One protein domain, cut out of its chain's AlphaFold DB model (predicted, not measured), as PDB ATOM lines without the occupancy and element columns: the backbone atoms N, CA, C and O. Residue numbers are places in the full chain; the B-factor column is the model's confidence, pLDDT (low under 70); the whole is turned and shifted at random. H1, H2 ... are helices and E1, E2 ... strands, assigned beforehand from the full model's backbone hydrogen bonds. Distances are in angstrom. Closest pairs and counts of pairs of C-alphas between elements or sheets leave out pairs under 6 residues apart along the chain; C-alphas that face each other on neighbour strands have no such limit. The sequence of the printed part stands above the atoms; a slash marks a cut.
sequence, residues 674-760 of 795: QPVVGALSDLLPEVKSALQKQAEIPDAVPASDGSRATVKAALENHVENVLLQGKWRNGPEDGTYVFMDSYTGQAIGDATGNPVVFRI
ATOM      1  N   GLN A 674      12.216  19.320  30.269       90.06
ATOM      2  CA  GLN A 674      13.380  18.969  31.096       90.06
ATOM      3  C   GLN A 674      14.481  18.222  30.320       90.06
ATOM      4  O   GLN A 674      15.635  18.657  30.386       90.06
ATOM      5  N   PRO A 675      14.184  17.169  29.529       90.25
ATOM      6  CA  PRO A 675      15.210  16.470  28.754       90.25
ATOM      7  C   PRO A 675      15.883  17.360  27.703       90.25
ATOM      8  O   PRO A 675      17.077  17.220  27.452       90.25
ATOM      9  N   VAL A 676      15.134  18.289  27.101       89.81
ATOM     10  CA  VAL A 676      15.660  19.185  26.063       89.81
ATOM     11  C   VAL A 676      16.605  20.218  26.668       89.81
ATOM     12  O   VAL A 676      17.713  20.398  26.176       89.81
ATOM     13  N   VAL A 677      16.198  20.867  27.763       91.25
ATOM     14  CA  VAL A 677      17.043  21.842  28.473       91.25
ATOM     15  C   VAL A 677      18.306  21.175  29.030       91.25
ATOM     16  O   VAL A 677      19.383  21.773  28.979       91.25
ATOM     17  N   GLY A 678      18.196  19.933  29.511       90.81
ATOM     18  CA  GLY A 678      19.349  19.124  29.912       90.81
ATOM     19  C   GLY A 678      20.328  18.911  28.755       90.81
ATOM     20  O   GLY A 678      21.487  19.299  28.859       90.81
ATOM     21  N   ALA A 679      19.838  18.417  27.615       90.50
ATOM     22  CA  ALA A 679      20.667  18.187  26.431       90.50
ATOM     23  C   ALA A 679      21.310  19.474  25.879       90.50
ATOM     24  O   ALA A 679      22.455  19.449  25.438       90.50
ATOM     25  N   LEU A 680      20.620  20.618  25.939       92.88
ATOM     26  CA  LEU A 680      21.207  21.918  25.584       92.88
ATOM     27  C   LEU A 680      22.340  22.324  26.536       92.88
ATOM     28  O   LEU A 680      23.336  22.909  26.112       92.88
ATOM     29  N   SER A 681      22.209  22.011  27.823       90.81
ATOM     30  CA  SER A 681      23.262  22.281  28.808       90.81
ATOM     31  C   SER A 681      24.501  21.417  28.546       90.81
ATOM     32  O   SER A 681      25.623  21.913  28.641       90.81
ATOM     33  N   ASP A 682      24.301  20.164  28.130       91.00
ATOM     34  CA  ASP A 682      25.381  19.236  27.768       91.00
ATOM     35  C   ASP A 682      26.163  19.677  26.515       91.00
ATOM     36  O   ASP A 682      27.304  19.256  26.329       91.00
ATOM     37  N   LEU A 683      25.593  20.564  25.686       92.50
ATOM     38  CA  LEU A 683      26.229  21.120  24.483       92.50
ATOM     39  C   LEU A 683      27.109  22.357  24.754       92.50
ATOM     40  O   LEU A 683      27.864  22.779  23.877       92.50
ATOM     41  N   LEU A 684      27.079  22.939  25.960       91.12
ATOM     42  CA  LEU A 684      27.906  24.109  26.303       91.12
ATOM     43  C   LEU A 684      29.427  23.904  26.095       91.12
ATOM     44  O   LEU A 684      30.094  24.850  25.664       91.12
ATOM     45  N   PRO A 685      30.022  22.715  26.328       92.31
ATOM     46  CA  PRO A 685      31.424  22.464  25.986       92.31
ATOM     47  C   PRO A 685      31.723  22.577  24.483       92.31
ATOM     48  O   PRO A 685      32.812  23.015  24.104       92.31
ATOM     49  N   GLU A 686      30.774  22.221  23.614       90.50
ATOM     50  CA  GLU A 686      30.926  22.374  22.163       90.50
ATOM     51  C   GLU A 686      30.846  23.845  21.752       90.50
ATOM     52  O   GLU A 686      31.667  24.310  20.959       90.50
ATOM     53  N   VAL A 687      29.934  24.603  22.367       91.12
ATOM     54  CA  VAL A 687      29.853  26.065  22.218       91.12
ATOM     55  C   VAL A 687      31.176  26.727  22.617       91.12
ATOM     56  O   VAL A 687      31.713  27.551  21.875       91.12
ATOM     57  N   LYS A 688      31.757  26.313  23.751       91.19
ATOM     58  CA  LYS A 688      33.072  26.784  24.210       91.19
ATOM     59  C   LYS A 688      34.164  26.520  23.173       91.19
ATOM     60  O   LYS A 688      34.963  27.407  22.886       91.19
ATOM     61  N   SER A 689      34.180  25.320  22.595       88.44
ATOM     62  CA  SER A 689      35.134  24.941  21.548       88.44
ATOM     63  C   SER A 689      34.976  25.796  20.285       88.44
ATOM     64  O   SER A 689      35.976  26.230  19.711       88.44
ATOM     65  N   ALA A 690      33.740  26.094  19.868       87.62
ATOM     66  CA  ALA A 690      33.470  26.969  18.726       87.62
ATOM     67  C   ALA A 690      33.988  28.399  18.961       87.62
ATOM     68  O   ALA A 690      34.759  28.906  18.149       87.62
ATOM     69  N   LEU A 691      33.669  29.003  20.112       87.50
ATOM     70  CA  LEU A 691      34.152  30.340  20.485       87.50
ATOM     71  C   LEU A 691      35.684  30.416  20.547       87.50
ATOM     72  O   LEU A 691      36.286  31.383  20.087       87.50
ATOM     73  N   GLN A 692      36.336  29.381  21.081       86.75
ATOM     74  CA  GLN A 692      37.797  29.320  21.150       86.75
ATOM     75  C   GLN A 692      38.454  29.261  19.768       86.75
ATOM     76  O   GLN A 692      39.527  29.831  19.590       86.75
ATOM     77  N   LYS A 693      37.818  28.614  18.782       82.62
ATOM     78  CA  LYS A 693      38.302  28.599  17.391       82.62
ATOM     79  C   LYS A 693      38.167  29.958  16.705       82.62
ATOM     80  O   LYS A 693      38.951  30.248  15.813       82.62
ATOM     81  N   GLN A 694      37.200  30.779  17.108       76.31
ATOM     82  CA  GLN A 694      37.058  32.150  16.606       76.31
ATOM     83  C   GLN A 694      38.042  33.126  17.269       76.31
ATOM     84  O   GLN A 694      38.387  34.155  16.694       76.31
ATOM     85  N   ALA A 695      38.513  32.800  18.472       73.12
ATOM     86  CA  ALA A 695      39.418  33.617  19.270       73.12
ATOM     87  C   ALA A 695      40.899  33.491  18.842       73.12
ATOM     88  O   ALA A 695      41.782  33.279  19.680       73.12
ATOM     89  N   GLU A 696      41.201  33.633  17.547       70.00
ATOM     90  CA  GLU A 696      42.587  33.748  17.076       70.00
ATOM     91  C   GLU A 696      43.144  35.148  17.362       70.00
ATOM     92  O   GLU A 696      42.520  36.170  17.077       70.00
ATOM     93  N   ILE A 697      44.345  35.214  17.945       69.81
ATOM     94  CA  ILE A 697      45.008  36.491  18.225       69.81
ATOM     95  C   ILE A 697      45.605  37.016  16.911       69.81
ATOM     96  O   ILE A 697      46.523  36.363  16.405       69.81
ATOM     97  N   PRO A 698      45.183  38.190  16.395       73.06
ATOM     98  CA  PRO A 698      45.690  38.713  15.129       73.06
ATOM     99  C   PRO A 698      47.219  38.812  15.116       73.06
ATOM    100  O   PRO A 698      47.822  39.273  16.090       73.06
ATOM    101  N   ASP A 699      47.855  38.452  13.998       72.50
ATOM    102  CA  ASP A 699      49.321  38.506  13.849       72.50
ATOM    103  C   ASP A 699      49.907  39.913  14.031       72.50
ATOM    104  O   ASP A 699      51.076  40.066  14.381       72.50
ATOM    105  N   ALA A 700      49.075  40.943  13.861       74.50
ATOM    106  CA  ALA A 700      49.418  42.339  14.102       74.50
ATOM    107  C   ALA A 700      49.649  42.684  15.589       74.50
ATOM    108  O   ALA A 700      50.175  43.759  15.875       74.50
ATOM    109  N   VAL A 701      49.268  41.819  16.541       74.62
ATOM    110  CA  VAL A 701      49.469  42.063  17.981       74.62
ATOM    111  C   VAL A 701      50.909  41.693  18.385       74.62
ATOM    112  O   VAL A 701      51.284  40.515  18.296       74.62
ATOM    113  N   PRO A 702      51.728  42.648  18.878       74.62
ATOM    114  CA  PRO A 702      53.118  42.390  19.245       74.62
ATOM    115  C   PRO A 702      53.261  41.315  20.332       74.62
ATOM    116  O   PRO A 702      52.583  41.332  21.359       74.62
ATOM    117  N   ALA A 703      54.188  40.375  20.124       68.31
ATOM    118  CA  ALA A 703      54.510  39.335  21.107       68.31
ATOM    119  C   ALA A 703      55.480  39.815  22.208       68.31
ATOM    120  O   ALA A 703      55.674  39.119  23.200       68.31
ATOM    121  N   SER A 704      56.109  40.979  22.025       68.62
ATOM    122  CA  SER A 704      57.282  41.424  22.788       68.62
ATOM    123  C   SER A 704      56.985  42.265  24.033       68.62
ATOM    124  O   SER A 704      57.896  42.474  24.826       68.62
ATOM    125  N   ASP A 705      55.759  42.764  24.215       76.31
ATOM    126  CA  ASP A 705      55.431  43.766  25.247       76.31
ATOM    127  C   ASP A 705      54.274  43.365  26.184       76.31
ATOM    128  O   ASP A 705      53.778  44.181  26.956       76.31
ATOM    129  N   GLY A 706      53.848  42.098  26.146       73.75
ATOM    130  CA  GLY A 706      52.746  41.587  26.969       73.75
ATOM    131  C   GLY A 706      51.345  41.826  26.390       73.75
ATOM    132  O   GLY A 706      50.398  41.204  26.871       73.75
ATOM    133  N   SER A 707      51.201  42.606  25.309       79.62
ATOM    134  CA  SER A 707      49.904  42.881  24.665       79.62
ATOM    135  C   SER A 707      49.181  41.608  24.219       79.62
ATOM    136  O   SER A 707      47.975  41.472  24.427       79.62
ATOM    137  N   ARG A 708      49.914  40.615  23.688       79.75
ATOM    138  CA  ARG A 708      49.345  39.295  23.356       79.75
ATOM    139  C   ARG A 708      48.730  38.581  24.566       79.75
ATOM    140  O   ARG A 708      47.697  37.938  24.412       79.75
ATOM    141  N   ALA A 709      49.328  38.687  25.753       79.31
ATOM    142  CA  ALA A 709      48.795  38.058  26.963       79.31
ATOM    143  C   ALA A 709      47.513  38.758  27.443       79.31
ATOM    144  O   ALA A 709      46.563  38.086  27.840       79.31
ATOM    145  N   THR A 710      47.453  40.088  27.339       80.12
ATOM    146  CA  THR A 710      46.249  40.872  27.655       80.12
ATOM    147  C   THR A 710      45.100  40.563  26.695       80.12
ATOM    148  O   THR A 710      43.983  40.332  27.152       80.12
ATOM    149  N   VAL A 711      45.365  40.497  25.384       79.62
ATOM    150  CA  VAL A 711      44.354  40.126  24.376       79.62
ATOM    151  C   VAL A 711      43.877  38.691  24.588       79.62
ATOM    152  O   VAL A 711      42.675  38.444  24.562       79.62
ATOM    153  N   LYS A 712      44.789  37.754  24.881       82.00
ATOM    154  CA  LYS A 712      44.431  36.369  25.209       82.00
ATOM    155  C   LYS A 712      43.504  36.288  26.426       82.00
ATOM    156  O   LYS A 712      42.464  35.649  26.342       82.00
ATOM    157  N   ALA A 713      43.843  36.967  27.523       82.25
ATOM    158  CA  ALA A 713      43.013  36.985  28.727       82.25
ATOM    159  C   ALA A 713      41.645  37.651  28.484       82.25
ATOM    160  O   ALA A 713      40.634  37.202  29.015       82.25
ATOM    161  N   ALA A 714      41.593  38.706  27.663       82.56
ATOM    162  CA  ALA A 714      40.339  39.345  27.267       82.56
ATOM    163  C   ALA A 714      39.449  38.409  26.429       82.56
ATOM    164  O   ALA A 714      38.248  38.345  26.680       82.56
ATOM    165  N   LEU A 715      40.032  37.657  25.490       82.44
ATOM    166  CA  LEU A 715      39.323  36.649  24.700       82.44
ATOM    167  C   LEU A 715      38.828  35.490  25.576       82.44
ATOM    168  O   LEU A 715      37.662  35.129  25.488       82.44
ATOM    169  N   GLU A 716      39.663  34.957  26.472       83.75
ATOM    170  CA  GLU A 716      39.263  33.907  27.422       83.75
ATOM    171  C   GLU A 716      38.115  34.375  28.332       83.75
ATOM    172  O   GLU A 716      37.132  33.656  28.500       83.75
ATOM    173  N   ASN A 717      38.175  35.610  28.843       86.06
ATOM    174  CA  ASN A 717      37.082  36.201  29.618       86.06
ATOM    175  C   ASN A 717      35.812  36.400  28.780       86.06
ATOM    176  O   ASN A 717      34.713  36.203  29.292       86.06
ATOM    177  N   HIS A 718      35.936  36.788  27.508       85.62
ATOM    178  CA  HIS A 718      34.790  36.901  26.609       85.62
ATOM    179  C   HIS A 718      34.119  35.539  26.396       85.62
ATOM    180  O   HIS A 718      32.906  35.456  26.550       85.62
ATOM    181  N   VAL A 719      34.884  34.464  26.161       89.19
ATOM    182  CA  VAL A 719      34.342  33.097  26.045       89.19
ATOM    183  C   VAL A 719      33.538  32.713  27.290       89.19
ATOM    184  O   VAL A 719      32.400  32.264  27.170       89.19
ATOM    185  N   GLU A 720      34.093  32.914  28.487       89.75
ATOM    186  CA  GLU A 720      33.397  32.588  29.742       89.75
ATOM    187  C   GLU A 720      32.150  33.462  29.960       89.75
ATOM    188  O   GLU A 720      31.108  32.962  30.381       89.75
ATOM    189  N   ASN A 721      32.212  34.752  29.616       88.44
ATOM    190  CA  ASN A 721      31.066  35.658  29.705       88.44
ATOM    191  C   ASN A 721      29.938  35.257  28.742       88.44
ATOM    192  O   ASN A 721      28.770  35.276  29.132       88.44
ATOM    193  N   VAL A 722      30.275  34.868  27.508       90.25
ATOM    194  CA  VAL A 722      29.300  34.386  26.520       90.25
ATOM    195  C   VAL A 722      28.663  33.082  26.990       90.25
ATOM    196  O   VAL A 722      27.446  32.962  26.938       90.25
ATOM    197  N   LEU A 723      29.431  32.131  27.527       91.44
ATOM    198  CA  LEU A 723      28.868  30.893  28.087       91.44
ATOM    199  C   LEU A 723      27.947  31.159  29.286       91.44
ATOM    200  O   LEU A 723      26.934  30.479  29.450       91.44
ATOM    201  N   LEU A 724      28.278  32.154  30.113       90.56
ATOM    202  CA  LEU A 724      27.506  32.498  31.303       90.56
ATOM    203  C   LEU A 724      26.194  33.226  30.977       90.56
ATOM    204  O   LEU A 724      25.184  32.975  31.632       90.56
ATOM    205  N   GLN A 725      26.207  34.154  30.017       89.81
ATOM    206  CA  GLN A 725      25.053  35.016  29.725       89.81
ATOM    207  C   GLN A 725      24.300  34.643  28.451       89.81
ATOM    208  O   GLN A 725      23.178  35.115  28.256       89.81
ATOM    209  N   GLY A 726      24.900  33.833  27.585       91.81
ATOM    210  CA  GLY A 726      24.329  33.437  26.308       91.81
ATOM    211  C   GLY A 726      23.109  32.535  26.449       91.81
ATOM    212  O   GLY A 726      22.880  31.889  27.481       91.81
ATOM    213  N   LYS A 727      22.300  32.529  25.390       93.00
ATOM    214  CA  LYS A 727      20.996  31.865  25.355       93.00
ATOM    215  C   LYS A 727      20.883  30.942  24.151       93.00
ATOM    216  O   LYS A 727      21.131  31.347  23.020       93.00
ATOM    217  N   TRP A 728      20.411  29.727  24.381       93.94
ATOM    218  CA  TRP A 728      19.918  28.836  23.340       93.94
ATOM    219  C   TRP A 728      18.623  29.383  22.732       93.94
ATOM    220  O   TRP A 728      17.703  29.752  23.467       93.94
ATOM    221  N   ARG A 729      18.540  29.376  21.399       92.31
ATOM    222  CA  ARG A 729      17.341  29.667  20.594       92.31
ATOM    223  C   ARG A 729      17.090  28.514  19.620       92.31
ATOM    224  O   ARG A 729      18.016  27.766  19.299       92.31
ATOM    225  N   ASN A 730      15.854  28.362  19.144       91.19
ATOM    226  CA  ASN A 730      15.547  27.400  18.082       91.19
ATOM    227  C   ASN A 730      16.342  27.734  16.809       91.19
ATOM    228  O   ASN A 730      16.501  28.900  16.452       91.19
ATOM    229  N   GLY A 731      16.858  26.699  16.157       86.31
ATOM    230  CA  GLY A 731      17.550  26.786  14.881       86.31
ATOM    231  C   GLY A 731      16.586  26.744  13.688       86.31
ATOM    232  O   GLY A 731      15.370  26.684  13.865       86.31
ATOM    233  N   PRO A 732      17.125  26.770  12.459       75.50
ATOM    234  CA  PRO A 732      16.334  26.833  11.227       75.50
ATOM    235  C   PRO A 732      15.560  25.541  10.906       75.50
ATOM    236  O   PRO A 732      14.667  25.563  10.062       75.50
ATOM    237  N   GLU A 733      15.903  24.424  11.551       78.44
ATOM    238  CA  GLU A 733      15.240  23.126  11.392       78.44
ATOM    239  C   GLU A 733      14.688  22.618  12.729       78.44
ATOM    240  O   GLU A 733      15.243  22.894  13.800       78.44
ATOM    241  N   ASP A 734      13.645  21.791  12.673       75.88
ATOM    242  CA  ASP A 734      13.094  21.133  13.857       75.88
ATOM    243  C   ASP A 734      14.164  20.313  14.601       75.88
ATOM    244  O   ASP A 734      14.909  19.522  14.017       75.88
ATOM    245  N   GLY A 735      14.240  20.500  15.922       82.25
ATOM    246  CA  GLY A 735      15.228  19.831  16.778       82.25
ATOM    247  C   GLY A 735      16.654  20.385  16.669       82.25
ATOM    248  O   GLY A 735      17.584  19.798  17.232       82.25
ATOM    249  N   THR A 736      16.840  21.505  15.965       90.50
ATOM    250  CA  THR A 736      18.107  22.241  15.934       90.50
ATOM    251  C   THR A 736      18.050  23.514  16.768       90.50
ATOM    252  O   THR A 736      16.974  24.057  17.025       90.50
ATOM    253  N   TYR A 737      19.219  23.976  17.208       93.06
ATOM    254  CA  TYR A 737      19.385  25.105  18.114       93.06
ATOM    255  C   TYR A 737      20.647  25.893  17.777       93.06
ATOM    256  O   TYR A 737      21.630  25.342  17.286       93.06
ATOM    257  N   VAL A 738      20.623  27.185  18.077       93.31
ATOM    258  CA  VAL A 738      21.783  28.079  17.995       93.31
ATOM    259  C   VAL A 738      22.023  28.703  19.362       93.31
ATOM    260  O   VAL A 738      21.075  28.919  20.123       93.31
ATOM    261  N   PHE A 739      23.281  28.984  19.688       93.94
ATOM    262  CA  PHE A 739      23.630  29.687  20.917       93.94
ATOM    263  C   PHE A 739      23.940  31.145  20.597       93.94
ATOM    264  O   PHE A 739      24.828  31.435  19.793       93.94
ATOM    265  N   MET A 740      23.177  32.047  21.200       91.75
ATOM    266  CA  MET A 740      23.284  33.484  20.995       91.75
ATOM    267  C   MET A 740      24.245  34.083  22.010       91.75
ATOM    268  O   MET A 740      24.112  33.855  23.216       91.75
ATOM    269  N   ASP A 741      25.174  34.890  21.519       89.50
ATOM    270  CA  ASP A 741      25.955  35.790  22.344       89.50
ATOM    271  C   ASP A 741      25.083  36.987  22.751       89.50
ATOM    272  O   ASP A 741      24.708  37.826  21.933       89.50
ATOM    273  N   SER A 742      24.779  37.074  24.044       85.31
ATOM    274  CA  SER A 742      23.940  38.128  24.620       85.31
ATOM    275  C   SER A 742      24.560  39.530  24.560       85.31
ATOM    276  O   SER A 742      23.844  40.508  24.763       85.31
ATOM    277  N   TYR A 743      25.863  39.660  24.287       83.44
ATOM    278  CA  TYR A 743      26.536  40.956  24.157       83.44
ATOM    279  C   TYR A 743      26.441  41.527  22.744       83.44
ATOM    280  O   TYR A 743      26.275  42.735  22.575       83.44
ATOM    281  N   THR A 744      26.569  40.670  21.731       84.19
ATOM    282  CA  THR A 744      26.519  41.070  20.315       84.19
ATOM    283  C   THR A 744      25.131  40.892  19.707       84.19
ATOM    284  O   THR A 744      24.830  41.495  18.680       84.19
ATOM    285  N   GLY A 745      24.284  40.072  20.333       82.31
ATOM    286  CA  GLY A 745      22.998  39.646  19.795       82.31
ATOM    287  C   GLY A 745      23.122  38.695  18.604       82.31
ATOM    288  O   GLY A 745      22.134  38.463  17.916       82.31
ATOM    289  N   GLN A 746      24.312  38.150  18.333       85.38
ATOM    290  CA  GLN A 746      24.561  37.266  17.196       85.38
ATOM    291  C   GLN A 746      24.673  35.804  17.631       85.38
ATOM    292  O   GLN A 746      25.104  35.493  18.741       85.38
ATOM    293  N   ALA A 747      24.292  34.892  16.739       89.44
ATOM    294  CA  ALA A 747      24.577  33.476  16.925       89.44
ATOM    295  C   ALA A 747      26.089  33.239  16.834       89.44
ATOM    296  O   ALA A 747      26.763  33.825  15.986       89.44
ATOM    297  N   ILE A 748      26.614  32.348  17.674       90.25
ATOM    298  CA  ILE A 748      28.024  31.957  17.607       90.25
ATOM    299  C   ILE A 748      28.298  31.312  16.253       90.25
ATOM    300  O   ILE A 748      27.600  30.385  15.840       90.25
ATOM    301  N   GLY A 749      29.318  31.827  15.569       86.12
ATOM    302  CA  GLY A 749      29.716  31.356  14.252       86.12
ATOM    303  C   GLY A 749      30.783  30.256  14.273       86.12
ATOM    304  O   GLY A 749      31.414  29.960  15.287       86.12
ATOM    305  N   ASP A 750      31.013  29.662  13.111       82.19
ATOM    306  CA  ASP A 750      32.190  28.861  12.814       82.19
ATOM    307  C   ASP A 750      33.395  29.761  12.463       82.19
ATOM    308  O   ASP A 750      33.345  30.989  12.588       82.19
ATOM    309  N   ALA A 751      34.500  29.158  12.009       71.62
ATOM    310  CA  ALA A 751      35.714  29.883  11.615       71.62
ATOM    311  C   ALA A 751      35.518  30.825  10.407       71.62
ATOM    312  O   ALA A 751      36.358  31.682  10.150       71.62
ATOM    313  N   THR A 752      34.420  30.673   9.663       73.69
ATOM    314  CA  THR A 752      34.046  31.526   8.524       73.69
ATOM    315  C   THR A 752      32.991  32.574   8.887       73.69
ATOM    316  O   THR A 752      32.632  33.393   8.044       73.69
ATOM    317  N   GLY A 753      32.516  32.576  10.140       72.81
ATOM    318  CA  GLY A 753      31.493  33.492  10.645       72.81
ATOM    319  C   GLY A 753      30.049  33.024  10.422       72.81
ATOM    320  O   GLY A 753      29.129  33.781  10.718       72.81
ATOM    321  N   ASN A 754      29.823  31.800   9.933       82.19
ATOM    322  CA  ASN A 754      28.473  31.258   9.747       82.19
ATOM    323  C   ASN A 754      27.932  30.668  11.058       82.19
ATOM    324  O   ASN A 754      28.682  29.948  11.712       82.19
ATOM    325  N   PRO A 755      26.658  30.889  11.437       87.56
ATOM    326  CA  PRO A 755      26.090  30.354  12.675       87.56
ATOM    327  C   PRO A 755      26.281  28.840  12.831       87.56
ATOM    328  O   PRO A 755      25.936  28.067  11.935       87.56
ATOM    329  N   VAL A 756      26.775  28.407  13.990       90.44
ATOM    330  CA  VAL A 756      26.874  26.984  14.333       90.44
ATOM    331  C   VAL A 756      25.497  26.477  14.740       90.44
ATOM    332  O   VAL A 756      24.897  26.959  15.703       90.44
ATOM    333  N   VAL A 757      25.003  25.481  14.009       90.88
ATOM    334  CA  VAL A 757      23.726  24.821  14.285       90.88
ATOM    335  C   VAL A 757      23.986  23.533  15.057       90.88
ATOM    336  O   VAL A 757      24.620  22.605  14.556       90.88
ATOM    337  N   PHE A 758      23.465  23.467  16.275       91.31
ATOM    338  CA  PHE A 758      23.551  22.306  17.149       91.31
ATOM    339  C   PHE A 758      22.283  21.473  17.008       91.31
ATOM    340  O   PHE A 758      21.180  22.014  16.941       91.31
ATOM    341  N   ARG A 759      22.411  20.147  16.974       88.31
ATOM    342  CA  ARG A 759      21.262  19.246  16.841       88.31
ATOM    343  C   ARG A 759      21.151  18.365  18.071       88.31
ATOM    344  O   ARG A 759      22.071  17.615  18.381       88.31
ATOM    345  N   ILE A 760      19.987  18.386  18.706       82.94
ATOM    346  CA  ILE A 760      19.661  17.422  19.755       82.94
ATOM    347  C   ILE A 760      18.966  16.247  19.082       82.94
ATOM    348  O   ILE A 760      17.964  16.412  18.387       82.94
TER     349      ILE A 760
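This is residues 674 to 760 of the 795 residues of a protein of bacterium M00.F.Ca.ET.156.01.1.1 (UniProt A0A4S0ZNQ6). The model is a rod made of two hairpins in a row: H2 and H3 fold back on each other as a helical hairpin, and the small strand hairpin of E1 and E2 follows where H3 ends. H1 lies over one face of that strand hairpin, with its residues 677 to 681 nearest to the strands, the last 20 residues loop out and fold back to E2, and residues 702 to 707 stick out at the other end of the rod. The printed part has 87 residues, with three named helices and two named strands in the order H1 H2 H3 E1 E2; the sheet, in the order E1 - E2, is antiparallel, and the class is mostly helix. It is only just loose, close to compact, with a radius of gyration of the C-alphas of 14.7 A, and the C-alphas span 49 by 23 by 19 A.

H1, residues 674 to 682, and H2, residues 684 to 694, meet only through their link, which is tight. H2 and H3, residues 707 to 725, form a helical hairpin and touch, closest at the C-alphas of Leu 691 and Val 719, 6.2 A apart. H3 touches H2 with residues 716 to 723 alone. The two helices run opposite ways at a shallow tilt of 33 degrees, only just short of steep. In H1, H2 and H3 every O i to N i+4 pair is within hydrogen-bond range. E1, residues 727 to 730, and E2, residues 736 to 740, form an antiparallel hairpin, with 147 degrees between their directions. N 729 and O 738 are within hydrogen-bond range at 2.9 A, and so are N 740 and O 727 at 2.8 A. The closest C-alphas of H1 and E1, those of Leu 680 and Trp 728, are 7.4 A apart. Those of H2 and E2, Val 687 and Phe 739, are 7.3 A apart. H3 and E2 are near each other, with 5 pairs of C-alphas within 10 A, while H1 and H3 are apart. Residues 758 to 759 pair antiparallel with residues 736 to 737 of E2.

H1 begins at C-alpha 674, (13.380, 18.969, 31.096), and is 12.5 A long from first to last C-alpha. H2 measures 15.6 A. H3, the longest helix with 19 residues, runs 26.6 A from C-alpha 707 at (49.904, 42.881, 24.665). E1 measures 10.1 A and E2 13.4 A, and E2 ends at C-alpha 740, (23.284, 33.484, 20.995).

The C-alphas of Gln 674 and Ser 704 are the two farthest apart, at 50.0 A. The printed part has no cut. The link from H2 to H3 is long, with 12 residues, and the links H1 to H2, H3 to E1 and E1 to E2 are tight. Residues 741 to 760 hold no named element. The mean pLDDT of the printed part is 84.7, and residues 697, 703 and 704 are under 70.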